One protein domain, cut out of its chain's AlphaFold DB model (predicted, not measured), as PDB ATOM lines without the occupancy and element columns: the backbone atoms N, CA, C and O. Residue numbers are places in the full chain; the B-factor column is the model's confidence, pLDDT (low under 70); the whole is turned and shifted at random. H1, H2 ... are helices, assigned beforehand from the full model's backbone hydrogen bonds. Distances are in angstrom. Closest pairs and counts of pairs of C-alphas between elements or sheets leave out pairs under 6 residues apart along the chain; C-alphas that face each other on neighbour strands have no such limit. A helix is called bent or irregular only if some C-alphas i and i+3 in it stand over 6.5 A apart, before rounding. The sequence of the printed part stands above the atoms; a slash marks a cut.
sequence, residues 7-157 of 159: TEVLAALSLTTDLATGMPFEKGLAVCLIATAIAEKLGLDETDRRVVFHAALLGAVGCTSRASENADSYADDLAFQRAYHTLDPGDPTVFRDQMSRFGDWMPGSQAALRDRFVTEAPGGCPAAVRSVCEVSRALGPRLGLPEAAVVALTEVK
ATOM      1  N   THR A   7      43.604 -28.920 -32.382       93.81
ATOM      2  CA  THR A   7      42.536 -29.797 -31.891       93.81
ATOM      3  C   THR A   7      41.996 -29.396 -30.516       93.81
ATOM      4  O   THR A   7      40.799 -29.525 -30.295       93.81
ATOM      5  N   GLU A   8      42.827 -28.878 -29.607       95.69
ATOM      6  CA  GLU A   8      42.369 -28.416 -28.286       95.69
ATOM      7  C   GLU A   8      41.482 -27.172 -28.420       95.69
ATOM      8  O   GLU A   8      40.457 -27.064 -27.751       95.69
ATOM      9  N   VAL A   9      41.823 -26.273 -29.349       95.94
ATOM     10  CA  VAL A   9      41.004 -25.093 -29.667       95.94
ATOM     11  C   VAL A   9      39.673 -25.506 -30.297       95.94
ATOM     12  O   VAL A   9      38.624 -24.999 -29.904       95.94
ATOM     13  N   LEU A  10      39.690 -26.455 -31.239       96.44
ATOM     14  CA  LEU A  10      38.464 -26.963 -31.864       96.44
ATOM     15  C   LEU A  10      37.571 -27.709 -30.863       96.44
ATOM     16  O   LEU A  10      36.351 -27.567 -30.912       96.44
ATOM     17  N   ALA A  11      38.160 -28.459 -29.928       97.38
ATOM     18  CA  ALA A  11      37.423 -29.102 -28.846       97.38
ATOM     19  C   ALA A  11      36.778 -28.066 -27.912       97.38
ATOM     20  O   ALA A  11      35.594 -28.176 -27.610       97.38
ATOM     21  N   ALA A  12      37.507 -27.015 -27.525       97.56
ATOM     22  CA  ALA A  12      36.948 -25.922 -26.729       97.56
ATOM     23  C   ALA A  12      35.787 -25.207 -27.450       97.56
ATOM     24  O   ALA A  12      34.776 -24.883 -26.824       97.56
ATOM     25  N   LEU A  13      35.892 -25.006 -28.769       96.62
ATOM     26  CA  LEU A  13      34.811 -24.447 -29.586       96.62
ATOM     27  C   LEU A  13      33.577 -25.366 -29.624       96.62
ATOM     28  O   LEU A  13      32.451 -24.885 -29.491       96.62
ATOM     29  N   SER A  14      33.788 -26.677 -29.764       97.44
ATOM     30  CA  SER A  14      32.727 -27.692 -29.720       97.44
ATOM     31  C   SER A  14      31.977 -27.656 -28.380       97.44
ATOM     32  O   SER A  14      30.764 -27.459 -28.350       97.44
ATOM     33  N   LEU A  15      32.711 -27.687 -27.264       98.12
ATOM     34  CA  LEU A  15      32.151 -27.589 -25.912       98.12
ATOM     35  C   LEU A  15      31.385 -26.279 -25.680       98.12
ATOM     36  O   LEU A  15      30.323 -26.267 -25.061       98.12
ATOM     37  N   THR A  16      31.905 -25.166 -26.200       96.94
ATOM     38  CA  THR A  16      31.230 -23.863 -26.112       96.94
ATOM     39  C   THR A  16      29.919 -23.867 -26.893       96.94
ATOM     40  O   THR A  16      28.934 -23.280 -26.453       96.94
ATOM     41  N   THR A  17      29.882 -24.555 -28.034       95.31
ATOM     42  CA  THR A  17      28.682 -24.685 -28.864       95.31
ATOM     43  C   THR A  17      27.607 -25.519 -28.166       95.31
ATOM     44  O   THR A  17      26.432 -25.156 -28.229       95.31
ATOM     45  N   ASP A  18      27.984 -26.581 -27.446       96.31
ATOM     46  CA  ASP A  18      27.040 -27.355 -26.629       96.31
ATOM     47  C   ASP A  18      26.347 -26.446 -25.598       96.31
ATOM     48  O   ASP A  18      25.119 -26.419 -25.511       96.31
ATOM     49  N   LEU A  19      27.123 -25.612 -24.894       95.88
ATOM     50  CA  LEU A  19      26.589 -24.639 -23.935       95.88
ATOM     51  C   LEU A  19      25.707 -23.578 -24.609       95.88
ATOM     52  O   LEU A  19      24.611 -23.294 -24.127       95.88
ATOM     53  N   ALA A  20      26.160 -23.019 -25.733       94.38
ATOM     54  CA  ALA A  20      25.458 -21.960 -26.458       94.38
ATOM     55  C   ALA A  20      24.134 -22.425 -27.086       94.38
ATOM     56  O   ALA A  20      23.263 -21.605 -27.341       94.38
ATOM     57  N   THR A  21      23.974 -23.729 -27.317       93.06
ATOM     58  CA  THR A  21      22.750 -24.333 -27.874       93.06
ATOM     59  C   THR A  21      21.901 -25.041 -26.816       93.06
ATOM     60  O   THR A  21      20.904 -25.686 -27.136       93.06
ATOM     61  N   GLY A  22      22.296 -24.954 -25.541       92.69
ATOM     62  CA  GLY A  22      21.600 -25.601 -24.433       92.69
ATOM     63  C   GLY A  22      21.669 -27.134 -24.450       92.69
ATOM     64  O   GLY A  22      20.906 -27.766 -23.717       92.69
ATOM     65  N   MET A  23      22.552 -27.728 -25.254       94.44
ATOM     66  CA  MET A  23      22.758 -29.173 -25.350       94.44
ATOM     67  C   MET A  23      23.537 -29.719 -24.140       94.44
ATOM     68  O   MET A  23      24.215 -28.956 -23.447       94.44
ATOM     69  N   PRO A  24      23.467 -31.037 -23.862       94.75
ATOM     70  CA  PRO A  24      24.331 -31.664 -22.867       94.75
ATOM     71  C   PRO A  24      25.807 -31.373 -23.152       94.75
ATOM     72  O   PRO A  24      26.237 -31.420 -24.305       94.75
ATOM     73  N   PHE A  25      26.576 -31.083 -22.101       96.50
ATOM     74  CA  PHE A  25      28.009 -30.832 -22.232       96.50
ATOM     75  C   PHE A  25      28.715 -32.066 -22.810       96.50
ATOM     76  O   PHE A  25      28.356 -33.194 -22.477       96.50
ATOM     77  N   GLU A  26      29.706 -31.840 -23.674       97.62
ATOM     78  CA  GLU A  26      30.447 -32.876 -24.407       97.62
ATOM     79  C   GLU A  26      29.637 -33.647 -25.464       97.62
ATOM     80  O   GLU A  26      30.148 -34.621 -26.022       97.62
ATOM     81  N   LYS A  27      28.420 -33.210 -25.821       96.38
ATOM     82  CA  LYS A  27      27.657 -33.803 -26.933       96.38
ATOM     83  C   LYS A  27      28.492 -33.818 -28.212       96.38
ATOM     84  O   LYS A  27      28.566 -34.860 -28.868       96.38
ATOM     85  N   GLY A  28      29.127 -32.702 -28.575       96.62
ATOM     86  CA  GLY A  28      29.957 -32.628 -29.781       96.62
ATOM     87  C   GLY A  28      31.132 -33.616 -29.760       96.62
ATOM     88  O   GLY A  28      31.408 -34.287 -30.756       96.62
ATOM     89  N   LEU A  29      31.773 -33.788 -28.597       98.19
ATOM     90  CA  LEU A  29      32.856 -34.759 -28.415       98.19
ATOM     91  C   LEU A  29      32.355 -36.204 -28.506       98.19
ATOM     92  O   LEU A  29      32.988 -37.027 -29.167       98.19
ATOM     93  N   ALA A  30      31.213 -36.514 -27.891       98.19
ATOM     94  CA  ALA A  30      30.603 -37.839 -27.948       98.19
ATOM     95  C   ALA A  30      30.221 -38.222 -29.387       98.19
ATOM     96  O   ALA A  30      30.511 -39.335 -29.830       98.19
ATOM     97  N   VAL A  31      29.640 -37.284 -30.146       97.25
ATOM     98  CA  VAL A  31      29.358 -37.463 -31.580       97.25
ATOM     99  C   VAL A  31      30.650 -37.717 -32.355       97.25
ATOM    100  O   VAL A  31      30.705 -38.660 -33.143       97.25
ATOM    101  N   CYS A  32      31.705 -36.936 -32.101       98.19
ATOM    102  CA  CYS A  32      33.006 -37.129 -32.737       98.19
ATOM    103  C   CYS A  32      33.589 -38.517 -32.456       98.19
ATOM    104  O   CYS A  32      34.029 -39.192 -33.385       98.19
ATOM    105  N   LEU A  33      33.551 -38.973 -31.202       98.31
ATOM    106  CA  LEU A  33      34.050 -40.289 -30.807       98.31
ATOM    107  C   LEU A  33      33.325 -41.415 -31.555       98.31
ATOM    108  O   LEU A  33      33.965 -42.307 -32.113       98.31
ATOM    109  N   ILE A  34      31.991 -41.356 -31.600       98.44
ATOM    110  CA  ILE A  34      31.167 -42.351 -32.293       98.44
ATOM    111  C   ILE A  34      31.451 -42.323 -33.800       98.44
ATOM    112  O   ILE A  34      31.671 -43.373 -34.401       98.44
ATOM    113  N   ALA A  35      31.489 -41.137 -34.410       97.88
ATOM    114  CA  ALA A  35      31.740 -40.984 -35.839       97.88
ATOM    115  C   ALA A  35      33.128 -41.511 -36.239       97.88
ATOM    116  O   ALA A  35      33.249 -42.244 -37.221       97.88
ATOM    117  N   THR A  36      34.168 -41.211 -35.454       97.94
ATOM    118  CA  THR A  36      35.520 -41.740 -35.676       97.94
ATOM    119  C   THR A  36      35.559 -43.264 -35.552       97.94
ATOM    120  O   THR A  36      36.135 -43.923 -36.418       97.94
ATOM    121  N   ALA A  37      34.894 -43.844 -34.549       98.38
ATOM    122  CA  ALA A  37      34.820 -45.298 -34.395       98.38
ATOM    123  C   ALA A  37      34.081 -45.978 -35.566       98.38
ATOM    124  O   ALA A  37      34.468 -47.061 -36.004       98.38
ATOM    125  N   ILE A  38      33.029 -45.348 -36.101       98.50
ATOM    126  CA  ILE A  38      32.330 -45.831 -37.299       98.50
ATOM    127  C   ILE A  38      33.257 -45.767 -38.519       98.50
ATOM    128  O   ILE A  38      33.376 -46.759 -39.235       98.50
ATOM    129  N   ALA A  39      33.953 -44.647 -38.731       98.06
ATOM    130  CA  ALA A  39      34.892 -44.475 -39.842       98.06
ATOM    131  C   ALA A  39      36.018 -45.523 -39.830       98.06
ATOM    132  O   ALA A  39      36.364 -46.079 -40.872       98.06
ATOM    133  N   GLU A  40      36.546 -45.847 -38.648       97.81
ATOM    134  CA  GLU A  40      37.537 -46.913 -38.469       97.81
ATOM    135  C   GLU A  40      36.985 -48.288 -38.844       97.81
ATOM    136  O   GLU A  40      37.633 -49.037 -39.574       97.81
ATOM    137  N   LYS A  41      35.772 -48.618 -38.392       98.44
ATOM    138  CA  LYS A  41      35.125 -49.899 -38.714       98.44
ATOM    139  C   LYS A  41      34.790 -50.048 -40.194       98.44
ATOM    140  O   LYS A  41      34.764 -51.169 -40.691       98.44
ATOM    141  N   LEU A  42      34.539 -48.938 -40.884       98.38
ATOM    142  CA  LEU A  42      34.334 -48.910 -42.332       98.38
ATOM    143  C   LEU A  42      35.646 -49.009 -43.126       98.38
ATOM    144  O   LEU A  42      35.596 -49.154 -44.343       98.38
ATOM    145  N   GLY A  43      36.805 -48.959 -42.460       98.12
ATOM    146  CA  GLY A  43      38.109 -49.043 -43.113       98.12
ATOM    147  C   GLY A  43      38.477 -47.791 -43.908       98.12
ATOM    148  O   GLY A  43      39.245 -47.898 -44.863       98.12
ATOM    149  N   LEU A  44      37.933 -46.622 -43.539       98.31
ATOM    150  CA  LEU A  44      38.283 -45.357 -44.187       98.31
ATOM    151  C   LEU A  44      39.769 -45.036 -43.985       98.31
ATOM    152  O   LEU A  44      40.348 -45.327 -42.930       98.31
ATOM    153  N   ASP A  45      40.378 -44.416 -44.993       98.00
ATOM    154  CA  ASP A  45      41.779 -44.015 -44.927       98.00
ATOM    155  C   ASP A  45      41.997 -42.834 -43.960       98.00
ATOM    156  O   ASP A  45      41.068 -42.286 -43.359       98.00
ATOM    157  N   GLU A  46      43.258 -42.452 -43.745       96.56
ATOM    158  CA  GLU A  46      43.584 -41.364 -42.820       96.56
ATOM    159  C   GLU A  46      42.988 -40.014 -43.254       96.56
ATOM    160  O   GLU A  46      42.591 -39.214 -42.402       96.56
ATOM    161  N   THR A  47      42.904 -39.759 -44.560       96.31
ATOM    162  CA  THR A  47      42.388 -38.502 -45.110       96.31
ATOM    163  C   THR A  47      40.899 -38.375 -44.812       96.31
ATOM    164  O   THR A  47      40.467 -37.376 -44.232       96.31
ATOM    165  N   ASP A  48      40.128 -39.420 -45.100       97.12
ATOM    166  CA  ASP A  48      38.688 -39.457 -44.859       97.12
ATOM    167  C   ASP A  48      38.364 -39.459 -43.361       97.12
ATOM    168  O   ASP A  48      37.456 -38.759 -42.904       97.12
ATOM    169  N   ARG A  49      39.151 -40.166 -42.541       97.50
ATOM    170  CA  ARG A  49      38.988 -40.135 -41.078       97.50
ATOM    171  C   ARG A  49      39.220 -38.741 -40.497       97.50
ATOM    172  O   ARG A  49      38.520 -38.360 -39.558       97.50
ATOM    173  N   ARG A  50      40.151 -37.953 -41.053       95.75
ATOM    174  CA  ARG A  50      40.356 -36.545 -40.660       95.75
ATOM    175  C   ARG A  50      39.162 -35.669 -41.033       95.75
ATOM    176  O   ARG A  50      38.790 -34.801 -40.243       95.75
ATOM    177  N   VAL A  51      38.542 -35.908 -42.188       96.56
ATOM    178  CA  VAL A  51      37.303 -35.224 -42.593       96.56
ATOM    179  C   VAL A  51      36.180 -35.532 -41.605       96.56
ATOM    180  O   VAL A  51      35.583 -34.601 -41.064       96.56
ATOM    181  N   VAL A  52      35.955 -36.813 -41.293       97.12
ATOM    182  CA  VAL A  52      34.948 -37.246 -40.309       97.12
ATOM    183  C   VAL A  52      35.209 -36.619 -38.943       97.12
ATOM    184  O   VAL A  52      34.282 -36.098 -38.330       97.12
ATOM    185  N   PHE A  53      36.462 -36.617 -38.481       97.25
ATOM    186  CA  PHE A  53      36.842 -36.010 -37.208       97.25
ATOM    187  C   PHE A  53      36.448 -34.528 -37.140       97.25
ATOM    188  O   PHE A  53      35.747 -34.116 -36.218       97.25
ATOM    189  N   HIS A  54      36.848 -33.721 -38.128       96.50
ATOM    190  CA  HIS A  54      36.542 -32.290 -38.133       96.50
ATOM    191  C   HIS A  54      35.047 -32.003 -38.295       96.50
ATOM    192  O   HIS A  54      34.513 -31.150 -37.584       96.50
ATOM    193  N   ALA A  55      34.373 -32.721 -39.196       95.44
ATOM    194  CA  ALA A  55      32.950 -32.534 -39.449       95.44
ATOM    195  C   ALA A  55      32.093 -32.948 -38.244       95.44
ATOM    196  O   ALA A  55      31.158 -32.242 -37.882       95.44
ATOM    197  N   ALA A  56      32.429 -34.053 -37.574       96.50
ATOM    198  CA  ALA A  56      31.694 -34.506 -36.400       96.50
ATOM    199  C   ALA A  56      31.944 -33.602 -35.183       96.50
ATOM    200  O   ALA A  56      30.994 -33.216 -34.505       96.50
ATOM    201  N   LEU A  57      33.200 -33.208 -34.942       97.31
ATOM    202  CA  LEU A  57      33.569 -32.343 -33.818       97.31
ATOM    203  C   LEU A  57      32.890 -30.968 -33.886       97.31
ATOM    204  O   LEU A  57      32.495 -30.417 -32.857       97.31
ATOM    205  N   LEU A  58      32.758 -30.411 -35.090       96.06
ATOM    206  CA  LEU A  58      32.213 -29.073 -35.327       96.06
ATOM    207  C   LEU A  58      30.816 -29.097 -35.957       96.06
ATOM    208  O   LEU A  58      30.342 -28.065 -36.423       96.06
ATOM    209  N   GLY A  59      30.130 -30.244 -35.937       93.75
ATOM    210  CA  GLY A  59      28.830 -30.438 -36.594       93.75
ATOM    211  C   GLY A  59      27.745 -29.451 -36.160       93.75
ATOM    212  O   GLY A  59      26.813 -29.177 -36.911       93.75
ATOM    213  N   ALA A  60      27.879 -28.884 -34.961       93.12
ATOM    214  CA  ALA A  60      26.946 -27.913 -34.404       93.12
ATOM    215  C   ALA A  60      27.414 -26.450 -34.517       93.12
ATOM    216  O   ALA A  60      26.705 -25.569 -34.043       93.12
ATOM    217  N   VAL A  61      28.570 -26.155 -35.125       93.06
ATOM    218  CA  VAL A  61      29.183 -24.806 -35.102       93.06
ATOM    219  C   VAL A  61      28.276 -23.713 -35.683       93.06
ATOM    220  O   VAL A  61      28.374 -22.552 -35.293       93.06
ATOM    221  N   GLY A  62      27.364 -24.079 -36.589       91.94
ATOM    222  CA  GLY A  62      26.365 -23.171 -37.155       91.94
ATOM    223  C   GLY A  62      25.043 -23.098 -36.384       91.94
ATOM    224  O   GLY A  62      24.208 -22.274 -36.727       91.94
ATOM    225  N   CYS A  63      24.803 -23.915 -35.356       92.50
ATOM    226  CA  CYS A  63      23.494 -23.997 -34.688       92.50
ATOM    227  C   CYS A  63      23.090 -22.722 -33.929       92.50
ATOM    228  O   CYS A  63      21.908 -22.536 -33.652       92.50
ATOM    229  N   THR A  64      24.037 -21.833 -33.627       92.06
ATOM    230  CA  THR A  64      23.778 -20.526 -33.000       92.06
ATOM    231  C   THR A  64      23.425 -19.432 -34.012       92.06
ATOM    232  O   THR A  64      23.156 -18.298 -33.619       92.06
ATOM    233  N   SER A  65      23.391 -19.744 -35.314       93.75
ATOM    234  CA  SER A  65      23.211 -18.761 -36.391       93.75
ATOM    235  C   SER A  65      21.880 -18.010 -36.351       93.75
ATOM    236  O   SER A  65      21.772 -16.946 -36.951       93.75
ATOM    237  N   ARG A  66      20.879 -18.565 -35.659       93.50
ATOM    238  CA  ARG A  66      19.528 -18.003 -35.516       93.50
ATOM    239  C   ARG A  66      19.140 -17.713 -34.072       93.50
ATOM    240  O   ARG A  66      17.957 -17.592 -33.771       93.50
ATOM    241  N   ALA A  67      20.112 -17.642 -33.164       94.50
ATOM    242  CA  ALA A  67      19.824 -17.502 -31.740       94.50
ATOM    243  C   ALA A  67      18.982 -16.251 -31.434       94.50
ATOM    244  O   ALA A  67      18.078 -16.298 -30.605       94.50
ATOM    245  N   SER A  68      19.221 -15.144 -32.145       94.75
ATOM    246  CA  SER A  68      18.453 -13.906 -31.949       94.75
ATOM    247  C   SER A  68      17.014 -14.047 -32.446       94.75
ATOM    248  O   SER A  68      16.079 -13.699 -31.734       94.75
ATOM    249  N   GLU A  69      16.817 -14.600 -33.641       93.88
ATOM    250  CA  GLU A  69      15.494 -14.814 -34.226       93.88
ATOM    251  C   GLU A  69      14.680 -15.841 -33.441       93.88
ATOM    252  O   GLU A  69      13.472 -15.679 -33.276       93.88
ATOM    253  N   ASN A  70      15.332 -16.888 -32.937       95.00
ATOM    254  CA  ASN A  70      14.694 -17.885 -32.092       95.00
ATOM    255  C   ASN A  70      14.307 -17.292 -30.735       95.00
ATOM    256  O   ASN A  70      13.207 -17.560 -30.268       95.00
ATOM    257  N   ALA A  71      15.156 -16.461 -30.122       96.00
ATOM    258  CA  ALA A  71      14.810 -15.766 -28.885       96.00
ATOM    259  C   ALA A  71      13.640 -14.789 -29.090       96.00
ATOM    260  O   ALA A  71      12.732 -14.751 -28.270       96.00
ATOM    261  N   ASP A  72      13.596 -14.065 -30.209       95.94
ATOM    262  CA  ASP A  72      12.460 -13.197 -30.551       95.94
ATOM    263  C   ASP A  72      11.168 -14.005 -30.796       95.94
ATOM    264  O   ASP A  72      10.098 -13.692 -30.272       95.94
ATOM    265  N   SER A  73      11.267 -15.119 -31.527       94.56
ATOM    266  CA  SER A  73      10.107 -15.942 -31.899       94.56
ATOM    267  C   SER A  73       9.611 -16.853 -30.775       94.56
ATOM    268  O   SER A  73       8.424 -17.173 -30.725       94.56
ATOM    269  N   TYR A  74      10.487 -17.295 -29.876       96.31
ATOM    270  CA  TYR A  74      10.187 -18.310 -28.859       96.31
ATOM    271  C   TYR A  74      10.501 -17.863 -27.429       96.31
ATOM    272  O   TYR A  74      10.466 -18.684 -26.511       96.31
ATOM    273  N   ALA A  75      10.768 -16.568 -27.236       97.06
ATOM    274  CA  ALA A  75      11.194 -15.909 -25.997       97.06
ATOM    275  C   ALA A  75      12.576 -16.331 -25.460       97.06
ATOM    276  O   ALA A  75      13.246 -15.529 -24.812       97.06
ATOM    277  N   ASP A  76      13.014 -17.564 -25.719       96.69
ATOM    278  CA  ASP A  76      14.288 -18.116 -25.262       96.69
ATOM    279  C   ASP A  76      14.808 -19.139 -26.288       96.69
ATOM    280  O   ASP A  76      14.194 -20.187 -26.502       96.69
ATOM    281  N   ASP A  77      15.943 -18.835 -26.929       96.44
ATOM    282  CA  ASP A  77      16.578 -19.737 -27.896       96.44
ATOM    283  C   ASP A  77      17.070 -21.030 -27.246       96.44
ATOM    284  O   ASP A  77      16.837 -22.098 -27.793       96.44
ATOM    285  N   LEU A  78      17.695 -20.992 -26.066       96.56
ATOM    286  CA  LEU A  78      18.238 -22.205 -25.447       96.56
ATOM    287  C   LEU A  78      17.115 -23.167 -25.053       96.56
ATOM    288  O   LEU A  78      17.237 -24.379 -25.258       96.56
ATOM    289  N   ALA A  79      16.018 -22.648 -24.499       96.50
ATOM    290  CA  ALA A  79      14.851 -23.462 -24.179       96.50
ATOM    291  C   ALA A  79      14.203 -24.040 -25.449       96.50
ATOM    292  O   ALA A  79      13.919 -25.241 -25.506       96.50
ATOM    293  N   PHE A  80      14.070 -23.222 -26.498       95.88
ATOM    294  CA  PHE A  80      13.591 -23.669 -27.804       95.88
ATOM    295  C   PHE A  80      14.479 -24.766 -28.406       95.88
ATOM    296  O   PHE A  80      13.970 -25.812 -28.801       95.88
ATOM    297  N   GLN A  81      15.800 -24.581 -28.436       94.50
ATOM    298  CA  GLN A  81      16.766 -25.533 -28.996       94.50
ATOM    299  C   GLN A  81      16.738 -26.870 -28.253       94.50
ATOM    300  O   GLN A  81      16.818 -27.920 -28.894       94.50
ATOM    301  N   ARG A  82      16.590 -26.849 -26.920       94.81
ATOM    302  CA  ARG A  82      16.419 -28.054 -26.091       94.81
ATOM    303  C   ARG A  82      15.152 -28.815 -26.448       94.81
ATOM    304  O   ARG A  82      15.211 -30.029 -26.625       94.81
ATOM    305  N   ALA A  83      14.027 -28.117 -26.578       94.75
ATOM    306  CA  ALA A  83      12.771 -28.741 -26.969       94.75
ATOM    307  C   ALA A  83      12.859 -29.287 -28.402       94.75
ATOM    308  O   ALA A  83      12.656 -30.478 -28.619       94.75
ATOM    309  N   TYR A  84      13.254 -28.443 -29.357       92.44
ATOM    310  CA  TYR A  84      13.333 -28.757 -30.783       92.44
ATOM    311  C   TYR A  84      14.200 -29.983 -31.082       92.44
ATOM    312  O   TYR A  84      13.753 -30.889 -31.780       92.44
ATOM    313  N   HIS A  85      15.410 -30.060 -30.521       90.56
ATOM    314  CA  HIS A  85      16.336 -31.167 -30.789       90.56
ATOM    315  C   HIS A  85      15.920 -32.508 -30.174       90.56
ATOM    316  O   HIS A  85      16.560 -33.519 -30.457       90.56
ATOM    317  N   THR A  86      14.890 -32.529 -29.325       92.12
ATOM    318  CA  THR A  86      14.350 -33.769 -28.750       92.12
ATOM    319  C   THR A  86      13.049 -34.211 -29.405       92.12
ATOM    320  O   THR A  86      12.611 -35.324 -29.130       92.12
ATOM    321  N   LEU A  87      12.450 -33.383 -30.272       93.50
ATOM    322  CA  LEU A  87      11.215 -33.729 -30.968       93.50
ATOM    323  C   LEU A  87      11.406 -34.976 -31.833       93.50
ATOM    324  O   LEU A  87      12.305 -35.020 -32.671       93.50
ATOM    325  N   ASP A  88      10.519 -35.951 -31.664       94.12
ATOM    326  CA  ASP A  88      10.493 -37.171 -32.466       94.12
ATOM    327  C   ASP A  88       9.209 -37.233 -33.303       94.12
ATOM    328  O   ASP A  88       8.212 -37.801 -32.861       94.12
ATOM    329  N   PRO A  89       9.191 -36.655 -34.516       90.25
ATOM    330  CA  PRO A  89       8.032 -36.739 -35.400       90.25
ATOM    331  C   PRO A  89       7.796 -38.156 -35.961       90.25
ATOM    332  O   PRO A  89       6.767 -38.379 -36.598       90.25
ATOM    333  N   GLY A  90       8.731 -39.097 -35.765       92.81
ATOM    334  CA  GLY A  90       8.620 -40.483 -36.224       92.81
ATOM    335  C   GLY A  90       7.694 -41.343 -35.359       92.81
ATOM    336  O   GLY A  90       7.097 -42.289 -35.874       92.81
ATOM    337  N   ASP A  91       7.517 -40.988 -34.083       96.19
ATOM    338  CA  ASP A  91       6.552 -41.606 -33.170       96.19
ATOM    339  C   ASP A  91       5.426 -40.609 -32.815       96.19
ATOM    340  O   ASP A  91       5.622 -39.689 -32.017       96.19
ATOM    341  N   PRO A  92       4.202 -40.786 -33.353       95.50
ATOM    342  CA  PRO A  92       3.090 -39.863 -33.115       95.50
ATOM    343  C   PRO A  92       2.655 -39.728 -31.651       95.50
ATOM    344  O   PRO A  92       2.030 -38.726 -31.293       95.50
ATOM    345  N   THR A  93       2.908 -40.739 -30.815       97.31
ATOM    346  CA  THR A  93       2.555 -40.703 -29.390       97.31
ATOM    347  C   THR A  93       3.568 -39.849 -28.646       97.31
ATOM    348  O   THR A  93       3.183 -38.889 -27.979       97.31
ATOM    349  N   VAL A  94       4.857 -40.130 -28.850       96.94
ATOM    350  CA  VAL A  94       5.958 -39.353 -28.266       96.94
ATOM    351  C   VAL A  94       5.889 -37.898 -28.721       96.94
ATOM    352  O   VAL A  94       5.937 -36.994 -27.887       96.94
ATOM    353  N   PHE A  95       5.680 -37.653 -30.017       95.75
ATOM    354  CA  PHE A  95       5.565 -36.304 -30.562       95.75
ATOM    355  C   PHE A  95       4.434 -35.505 -29.912       95.75
ATOM    356  O   PHE A  95       4.609 -34.338 -29.564       95.75
ATOM    357  N   ARG A  96       3.261 -36.124 -29.721       96.12
ATOM    358  CA  ARG A  96       2.107 -35.476 -29.080       96.12
ATOM    359  C   ARG A  96       2.415 -35.102 -27.635       96.12
ATOM    360  O   ARG A  96       2.104 -33.986 -27.221       96.12
ATOM    361  N   ASP A  97       3.044 -36.009 -26.893       97.19
ATOM    362  CA  ASP A  97       3.431 -35.773 -25.504       97.19
ATOM    363  C   ASP A  97       4.462 -34.644 -25.400       97.19
ATOM    364  O   ASP A  97       4.313 -33.742 -24.575       97.19
ATOM    365  N   GLN A  98       5.463 -34.628 -26.281       96.88
ATOM    366  CA  GLN A  98       6.448 -33.547 -26.363       96.88
ATOM    367  C   GLN A  98       5.794 -32.213 -26.732       96.88
ATOM    368  O   GLN A  98       6.041 -31.198 -26.081       96.88
ATOM    369  N   MET A  99       4.895 -32.211 -27.717       96.31
ATOM    370  CA  MET A  99       4.191 -31.009 -28.155       96.31
ATOM    371  C   MET A  99       3.248 -30.460 -27.076       96.31
ATOM    372  O   MET A  99       3.048 -29.250 -26.993       96.31
ATOM    373  N   SER A 100       2.713 -31.313 -26.195       96.00
ATOM    374  CA  SER A 100       1.921 -30.867 -25.041       96.00
ATOM    375  C   SER A 100       2.737 -30.037 -24.038       96.00
ATOM    376  O   SER A 100       2.178 -29.174 -23.361       96.00
ATOM    377  N   ARG A 101       4.057 -30.265 -23.976       96.56
ATOM    378  CA  ARG A 101       5.006 -29.569 -23.089       96.56
ATOM    379  C   ARG A 101       5.772 -28.448 -23.786       96.56
ATOM    380  O   ARG A 101       6.351 -27.606 -23.115       96.56
ATOM    381  N   PHE A 102       5.756 -28.398 -25.116       97.31
ATOM    382  CA  PHE A 102       6.440 -27.360 -25.879       97.31
ATOM    383  C   PHE A 102       5.996 -25.958 -25.429       97.31
ATOM    384  O   PHE A 102       4.798 -25.668 -25.377       97.31
ATOM    385  N   GLY A 103       6.964 -25.104 -25.091       97.38
ATOM    386  CA  GLY A 103       6.750 -23.754 -24.567       97.38
ATOM    387  C   GLY A 103       6.588 -23.655 -23.044       97.38
ATOM    388  O   GLY A 103       6.257 -22.574 -22.565       97.38
ATOM    389  N   ASP A 104       6.776 -24.736 -22.279       97.12
ATOM    390  CA  ASP A 104       6.658 -24.738 -20.808       97.12
ATOM    391  C   ASP A 104       7.605 -23.754 -20.097       97.12
ATOM    392  O   ASP A 104       7.288 -23.272 -19.009       97.12
ATOM    393  N   TRP A 105       8.712 -23.379 -20.743       97.00
ATOM    394  CA  TRP A 105       9.621 -22.324 -20.292       97.00
ATOM    395  C   TRP A 105       8.962 -20.937 -20.234       97.00
ATOM    396  O   TRP A 105       9.458 -20.062 -19.530       97.00
ATOM    397  N   MET A 106       7.822 -20.744 -20.909       97.69
ATOM    398  CA  MET A 106       7.010 -19.525 -20.859       97.69
ATOM    399  C   MET A 106       5.527 -19.843 -20.618       97.69
ATOM    400  O   MET A 106       4.712 -19.726 -21.537       97.69
ATOM    401  N   PRO A 107       5.116 -20.164 -19.375       95.12
ATOM    402  CA  PRO A 107       3.752 -20.611 -19.077       95.12
ATOM    403  C   PRO A 107       2.650 -19.651 -19.554       95.12
ATOM    404  O   PRO A 107       1.612 -20.086 -20.044       95.12
ATOM    405  N   GLY A 108       2.886 -18.334 -19.478       96.81
ATOM    406  CA  GLY A 108       1.927 -17.311 -19.918       96.81
ATOM    407  C   GLY A 108       1.725 -17.221 -21.437       96.81
ATOM    408  O   GLY A 108       0.774 -16.591 -21.891       96.81
ATOM    409  N   SER A 109       2.600 -17.838 -22.235       96.81
ATOM    410  CA  SER A 109       2.540 -17.811 -23.704       96.81
ATOM    411  C   SER A 109       2.718 -19.193 -24.336       96.81
ATOM    412  O   SER A 109       2.800 -19.289 -25.557       96.81
ATOM    413  N   GLN A 110       2.719 -20.262 -23.536       97.56
ATOM    414  CA  GLN A 110       2.999 -21.630 -23.975       97.56
ATOM    415  C   GLN A 110       2.147 -22.044 -25.181       97.56
ATOM    416  O   GLN A 110       2.670 -22.551 -26.171       97.56
ATOM    417  N   ALA A 111       0.834 -21.793 -25.122       96.88
ATOM    418  CA  ALA A 111      -0.068 -22.118 -26.224       96.88
ATOM    419  C   ALA A 111       0.312 -21.376 -27.515       96.88
ATOM    420  O   ALA A 111       0.394 -22.001 -28.564       96.88
ATOM    421  N   ALA A 112       0.632 -20.083 -27.423       97.06
ATOM    422  CA  ALA A 112       1.045 -19.285 -28.574       97.06
ATOM    423  C   ALA A 112       2.383 -19.758 -29.164       97.06
ATOM    424  O   ALA A 112       2.523 -19.809 -30.383       97.06
ATOM    425  N   LEU A 113       3.353 -20.143 -28.324       97.56
ATOM    426  CA  LEU A 113       4.641 -20.679 -28.781       97.56
ATOM    427  C   LEU A 113       4.479 -22.006 -29.526       97.56
ATOM    428  O   LEU A 113       5.080 -22.210 -30.582       97.56
ATOM    429  N   ARG A 114       3.644 -22.900 -28.992       96.75
ATOM    430  CA  ARG A 114       3.317 -24.177 -29.626       96.75
ATOM    431  C   ARG A 114       2.587 -23.977 -30.952       96.75
ATOM    432  O   ARG A 114       2.976 -24.574 -31.952       96.75
ATOM    433  N   ASP A 115       1.564 -23.128 -30.976       96.06
ATOM    434  CA  ASP A 115       0.773 -22.864 -32.182       96.06
ATOM    435  C   ASP A 115       1.639 -22.214 -33.276       96.06
ATOM    436  O   ASP A 115       1.546 -22.588 -34.451       96.06
ATOM    437  N   ARG A 116       2.558 -21.318 -32.886       95.25
ATOM    438  CA  ARG A 116       3.593 -20.763 -33.766       95.25
ATOM    439  C   ARG A 116       4.474 -21.857 -34.354       95.25
ATOM    440  O   ARG A 116       4.613 -21.916 -35.570       95.25
ATOM    441  N   PHE A 117       5.030 -22.743 -33.525       94.75
ATOM    442  CA  PHE A 117       5.890 -23.827 -34.003       94.75
ATOM    443  C   PHE A 117       5.175 -24.709 -35.033       94.75
ATOM    444  O   PHE A 117       5.706 -24.952 -36.112       94.75
ATOM    445  N   VAL A 118       3.943 -25.133 -34.739       92.25
ATOM    446  CA  VAL A 118       3.145 -25.975 -35.645       92.25
ATOM    447  C   VAL A 118       2.855 -25.268 -36.974       92.25
ATOM    448  O   VAL A 118       2.859 -25.910 -38.023       92.25
ATOM    449  N   THR A 119       2.630 -23.954 -36.942       92.12
ATOM    450  CA  THR A 119       2.286 -23.166 -38.134       92.12
ATOM    451  C   THR A 119       3.515 -22.810 -38.975       92.12
ATOM    452  O   THR A 119       3.466 -22.875 -40.202       92.12
ATOM    453  N   GLU A 120       4.624 -22.432 -38.339       88.06
ATOM    454  CA  GLU A 120       5.776 -21.819 -39.010       88.06
ATOM    455  C   GLU A 120       6.919 -22.806 -39.286       88.06
ATOM    456  O   GLU A 120       7.627 -22.645 -40.284       88.06
ATOM    457  N   ALA A 121       7.107 -23.850 -38.468       82.88
ATOM    458  CA  ALA A 121       8.230 -24.782 -38.625       82.88
ATOM    459  C   ALA A 121       8.302 -25.455 -40.012       82.88
ATOM    460  O   ALA A 121       9.406 -25.503 -40.567       82.88
ATOM    461  N   PRO A 122       7.185 -25.903 -40.635       81.25
ATOM    462  CA  PRO A 122       7.234 -26.503 -41.971       81.25
ATOM    463  C   PRO A 122       7.825 -25.570 -43.040       81.25
ATOM    464  O   PRO A 122       8.557 -26.024 -43.917       81.25
ATOM    465  N   GLY A 123       7.546 -24.264 -42.957       78.38
ATOM    466  CA  GLY A 123       8.073 -23.258 -43.887       78.38
ATOM    467  C   GLY A 123       9.437 -22.685 -43.485       78.38
ATOM    468  O   GLY A 123      10.206 -22.258 -44.345       78.38
ATOM    469  N   GLY A 124       9.756 -22.682 -42.187       78.31
ATOM    470  CA  GLY A 124      10.985 -22.108 -41.632       78.31
ATOM    471  C   GLY A 124      12.205 -23.031 -41.685       78.31
ATOM    472  O   GLY A 124      13.336 -22.540 -41.738       78.31
ATOM    473  N   CYS A 125      12.006 -24.354 -41.721       79.06
ATOM    474  CA  CYS A 125      13.091 -25.344 -41.742       79.06
ATOM    475  C   CYS A 125      14.154 -25.086 -42.831       79.06
ATOM    476  O   CYS A 125      15.338 -25.046 -42.490       79.06
ATOM    477  N   PRO A 126      13.800 -24.832 -44.108       82.88
ATOM    478  CA  PRO A 126      14.797 -24.563 -45.147       82.88
ATOM    479  C   PRO A 126      15.671 -23.333 -44.863       82.88
ATOM    480  O   PRO A 126      16.875 -23.353 -45.123       82.88
ATOM    481  N   ALA A 127      15.089 -22.265 -44.307       83.94
ATOM    482  CA  ALA A 127      15.835 -21.063 -43.935       83.94
ATOM    483  C   ALA A 127      16.761 -21.328 -42.737       83.94
ATOM    484  O   ALA A 127      17.906 -20.870 -42.728       83.94
ATOM    485  N   ALA A 128      16.296 -22.113 -41.760       83.94
ATOM    486  CA  ALA A 128      17.104 -22.522 -40.619       83.94
ATOM    487  C   ALA A 128      18.311 -23.368 -41.039       83.94
ATOM    488  O   ALA A 128      19.435 -23.067 -40.640       83.94
ATOM    489  N   VAL A 129      18.104 -24.367 -41.899       86.19
ATOM    490  CA  VAL A 129      19.188 -25.200 -42.441       86.19
ATOM    491  C   VAL A 129      20.184 -24.352 -43.228       86.19
ATOM    492  O   VAL A 129      21.386 -24.442 -42.983       86.19
ATOM    493  N   ARG A 130      19.703 -23.474 -44.116       89.19
ATOM    494  CA  ARG A 130      20.570 -22.590 -44.905       89.19
ATOM    495  C   ARG A 130      21.479 -21.738 -44.022       89.19
ATOM    496  O   ARG A 130      22.675 -21.682 -44.280       89.19
ATOM    497  N   SER A 131      20.923 -21.127 -42.977       89.00
ATOM    498  CA  SER A 131      21.673 -20.278 -42.046       89.00
ATOM    499  C   SER A 131      22.805 -21.046 -41.346       89.00
ATOM    500  O   SER A 131      23.934 -20.559 -41.285       89.00
ATOM    501  N   VAL A 132      22.544 -22.284 -40.906       89.88
ATOM    502  CA  VAL A 132      23.577 -23.168 -40.334       89.88
ATOM    503  C   VAL A 132      24.681 -23.443 -41.362       89.88
ATOM    504  O   VAL A 132      25.864 -23.307 -41.050       89.88
ATOM    505  N   CYS A 133      24.311 -23.787 -42.600       91.94
ATOM    506  CA  CYS A 133      25.274 -24.083 -43.662       91.94
ATOM    507  C   CYS A 133      26.110 -22.854 -44.060       91.94
ATOM    508  O   CYS A 133      27.306 -22.989 -44.316       91.94
ATOM    509  N   GLU A 134      25.518 -21.659 -44.097       93.25
ATOM    510  CA  GLU A 134      26.228 -20.401 -44.370       93.25
ATOM    511  C   GLU A 134      27.300 -20.118 -43.312       93.25
ATOM    512  O   GLU A 134      28.441 -19.807 -43.665       93.25
ATOM    513  N   VAL A 135      26.980 -20.307 -42.027       92.38
ATOM    514  CA  VAL A 135      27.955 -20.150 -40.937       92.38
ATOM    515  C   VAL A 135      29.075 -21.185 -41.043       92.38
ATOM    516  O   VAL A 135      30.248 -20.815 -40.963       92.38
ATOM    517  N   SER A 136      28.751 -22.456 -41.299       91.88
ATOM    518  CA  SER A 136      29.760 -23.509 -41.493       91.88
ATOM    519  C   SER A 136      30.705 -23.199 -42.663       91.88
ATOM    520  O   SER A 136      31.923 -23.323 -42.514       91.88
ATOM    521  N   ARG A 137      30.180 -22.717 -43.803       93.81
ATOM    522  CA  ARG A 137      30.994 -22.302 -44.965       93.81
ATOM    523  C   ARG A 137      31.867 -21.088 -44.670       93.81
ATOM    524  O   ARG A 137      33.008 -21.042 -45.119       93.81
ATOM    525  N   ALA A 138      31.356 -20.117 -43.917       94.00
ATOM    526  CA  ALA A 138      32.095 -18.904 -43.583       94.00
ATOM    527  C   ALA A 138      33.213 -19.151 -42.555       94.00
ATOM    528  O   ALA A 138      34.291 -18.555 -42.652       94.00
ATOM    529  N   LEU A 139      32.968 -20.010 -41.561       92.81
ATOM    530  CA  LEU A 139      33.918 -20.291 -40.482       92.81
ATOM    531  C   LEU A 139      34.945 -21.360 -40.849       92.81
ATOM    532  O   LEU A 139      36.096 -21.238 -40.440       92.81
ATOM    533  N   GLY A 140      34.569 -22.376 -41.627       92.75
ATOM    534  CA  GLY A 140      35.423 -23.529 -41.919       92.75
ATOM    535  C   GLY A 140      36.838 -23.167 -42.398       92.75
ATOM    536  O   GLY A 140      37.806 -23.546 -41.735       92.75
ATOM    537  N   PRO A 141      36.996 -22.359 -43.464       93.00
ATOM    538  CA  PRO A 141      38.314 -21.934 -43.935       93.00
ATOM    539  C   PRO A 141      39.092 -21.100 -42.906       93.00
ATOM    540  O   PRO A 141      40.308 -21.226 -42.794       93.00
ATOM    541  N   ARG A 142      38.398 -20.274 -42.110       93.31
ATOM    542  CA  ARG A 142      39.013 -19.439 -41.059       93.31
ATOM    543  C   ARG A 142      39.520 -20.264 -39.877       93.31
ATOM    544  O   ARG A 142      40.461 -19.850 -39.207       93.31
ATOM    545  N   LEU A 143      38.907 -21.421 -39.640       92.19
ATOM    546  CA  LEU A 143      39.320 -22.411 -38.646       92.19
ATOM    547  C   LEU A 143      40.363 -23.402 -39.195       92.19
ATOM    548  O   LEU A 143      40.797 -24.291 -38.466       92.19
ATOM    549  N   GLY A 144      40.771 -23.259 -40.463       92.38
ATOM    550  CA  GLY A 144      41.741 -24.142 -41.112       92.38
ATOM    551  C   GLY A 144      41.195 -25.536 -41.429       92.38
ATOM    552  O   GLY A 144      41.972 -26.485 -41.506       92.38
ATOM    553  N   LEU A 145      39.873 -25.684 -41.575       93.94
ATOM    554  CA  LEU A 145      39.269 -26.971 -41.916       93.94
ATOM    555  C   LEU A 145      39.569 -27.352 -43.375       93.94
ATOM    556  O   LEU A 145      39.515 -26.482 -44.249       93.94
ATOM    557  N   PRO A 146      39.816 -28.643 -43.667       93.12
ATOM    558  CA  PRO A 146      39.857 -29.136 -45.039       93.12
ATOM    559  C   PRO A 146      38.540 -28.849 -45.766       93.12
ATOM    560  O   PRO A 146      37.470 -28.960 -45.167       93.12
ATOM    561  N   GLU A 147      38.601 -28.557 -47.064       95.31
ATOM    562  CA  GLU A 147      37.412 -28.278 -47.883       95.31
ATOM    563  C   GLU A 147      36.363 -29.394 -47.780       95.31
ATOM    564  O   GLU A 147      35.194 -29.117 -47.526       95.31
ATOM    565  N   ALA A 148      36.793 -30.656 -47.842       95.69
ATOM    566  CA  ALA A 148      35.911 -31.810 -47.680       95.69
ATOM    567  C   ALA A 148      35.180 -31.835 -46.321       95.69
ATOM    568  O   ALA A 148      34.033 -32.265 -46.251       95.69
ATOM    569  N   ALA A 149      35.795 -31.326 -45.246       95.06
ATOM    570  CA  ALA A 149      35.126 -31.200 -43.950       95.06
ATOM    571  C   ALA A 149      34.087 -30.072 -43.953       95.06
ATOM    572  O   ALA A 149      33.023 -30.223 -43.359       95.06
ATOM    573  N   VAL A 150      34.357 -28.962 -44.647       94.88
ATOM    574  CA  VAL A 150      33.382 -27.873 -44.823       94.88
ATOM    575  C   VAL A 150      32.180 -28.345 -45.640       94.88
ATOM    576  O   VAL A 150      31.046 -28.055 -45.266       94.88
ATOM    577  N   VAL A 151      32.416 -29.108 -46.710       94.62
ATOM    578  CA  VAL A 151      31.357 -29.741 -47.509       94.62
ATOM    579  C   VAL A 151      30.525 -30.673 -46.629       94.62
ATOM    580  O   VAL A 151      29.321 -30.456 -46.497       94.62
ATOM    581  N   ALA A 152      31.174 -31.605 -45.922       93.50
ATOM    582  CA  ALA A 152      30.497 -32.540 -45.029       93.50
ATOM    583  C   ALA A 152      29.620 -31.826 -43.985       93.50
ATOM    584  O   ALA A 152      28.478 -32.225 -43.785       93.50
ATOM    585  N   LEU A 153      30.104 -30.734 -43.375       91.12
ATOM    586  CA  LEU A 153      29.337 -29.913 -42.423       91.12
ATOM    587  C   LEU A 153      28.070 -29.295 -43.030       91.12
ATOM    588  O   LEU A 153      27.099 -29.057 -42.314       91.12
ATOM    589  N   THR A 154      28.081 -28.998 -44.329       89.50
ATOM    590  CA  THR A 154      26.947 -28.364 -45.015       89.50
ATOM    591  C   THR A 154      25.923 -29.363 -45.531       89.50
ATOM    592  O   THR A 154      24.766 -28.989 -45.707       89.50
ATOM    593  N   GLU A 155      26.330 -30.618 -45.714       87.44
ATOM    594  CA  GLU A 155      25.498 -31.684 -46.277       87.44
ATOM    595  C   GLU A 155      24.813 -32.550 -45.201       87.44
ATOM    596  O   GLU A 155      23.912 -33.328 -45.508       87.44
ATOM    597  N   VAL A 156      25.164 -32.386 -43.913       79.06
ATOM    598  CA  VAL A 156      24.585 -33.157 -42.784       79.06
ATOM    599  C   VAL A 156      23.050 -33.140 -42.767       79.06
ATOM    600  O   VAL A 156      22.430 -34.090 -42.292       79.06
ATOM    601  N   LYS A 157      22.431 -32.061 -43.262       72.25
ATOM    602  CA  LYS A 157      20.978 -31.834 -43.219       72.25
ATOM    603  C   LYS A 157      20.274 -32.006 -44.570       72.25
ATOM    604  O   LYS A 157      19.142 -31.560 -44.710       72.25
TER     605      LYS A 157
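AT A GLANCE: This is residues 7 to 157 of the 159 residues of an uncharacterized protein of Nocardia sp. SYP-A9097 (UniProt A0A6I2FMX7). Two lobes of helices make an elongated shape: H1, H2, H3 and H8 form one, and H4, H5, H6 and the arm H7a form a looser one. The other arm of the sharply bent helix H7, H7b, bridges from the looser lobe to the first, where it folds back into H8; residues 58 to 66 make a second bridge. The printed part has 151 residues with eight named helices, H1 to H8 in chain order, and no named strand; the class is all helix. It is compact, with a radius of gyration of the C-alphas of 16.9 A, and spans 52 by 32 by 27 A.

HOW THE PARTS SIT: Begin with H7, residues 110 to 139: by its hydrogen bonds it was assigned as one helix, but it is bent, with C-alphas 119 and 122 7.1 A apart. Its arms H7a, residues 110 to 119, and H7b, residues 122 to 139, stand about perpendicular at 86 degrees; H7b is itself irregular, with C-alphas 123 and 126 7.0 A apart. With residues 132 to 137 alone, H7b touches H8, residues 147 to 155, in a hairpin at 13 degrees; the closest C-alphas, of Cys 133 and Thr 154, are 4.8 A apart. H8 touches H3, residues 46 to 57, at a steep tilt of 45 degrees, closest at the C-alphas of Val 51 and Ala 149, 4.8 A. H3 forms a hairpin with H2, residues 27 to 41, at 23 degrees; the closest C-alphas, of Cys 32 and Ala 56, are 4.7 A apart. H1, residues 7 to 20, touches H2 at a steep tilt of 51 degrees, closest at the C-alphas of Ser 14 and Gly 28, 5.7 A. H4, residues 67 to 74, and H5, residues 77 to 84, touch only at the corner by their tight link; the closest C-alphas, of Ala 71 and Asp 77, are 4.5 A apart. H6, residues 92 to 101, is close to H7a but not clearly touching, with the C-alphas of Met 99 and Arg 114 7.0 A apart. Every O i to N i+4 pair is within hydrogen-bond range in H1, H2, H3, H4, H5, H7a and H8, against 5 of 6 in H6 and 12 of 14 in H7b.

IN THESE COORDINATES: Find C-alpha 7 at (42.536, -29.797, -31.891), where H1 begins its 19.6 A; H2 runs 21.3 A and H3 16.2 A. H4 covers 10.1 A, H5 10.0 A, H6 14.5 A and H7a 14.3 A. From C-alpha 122 at (7.234, -26.503, -41.971), H7b runs 27.4 A; H8, 12.5 A, ends at C-alpha 155, (25.498, -31.684, -46.277).

THE WHOLE: The two C-alphas farthest apart, of Asp 45 and Gly 108, are 54.1 A apart. The printed part has no cut and no long link. Residues 119 to 125, which belong to H7, stand free. Mean pLDDT of the printed part is 94.2, and no printed residue is under 70.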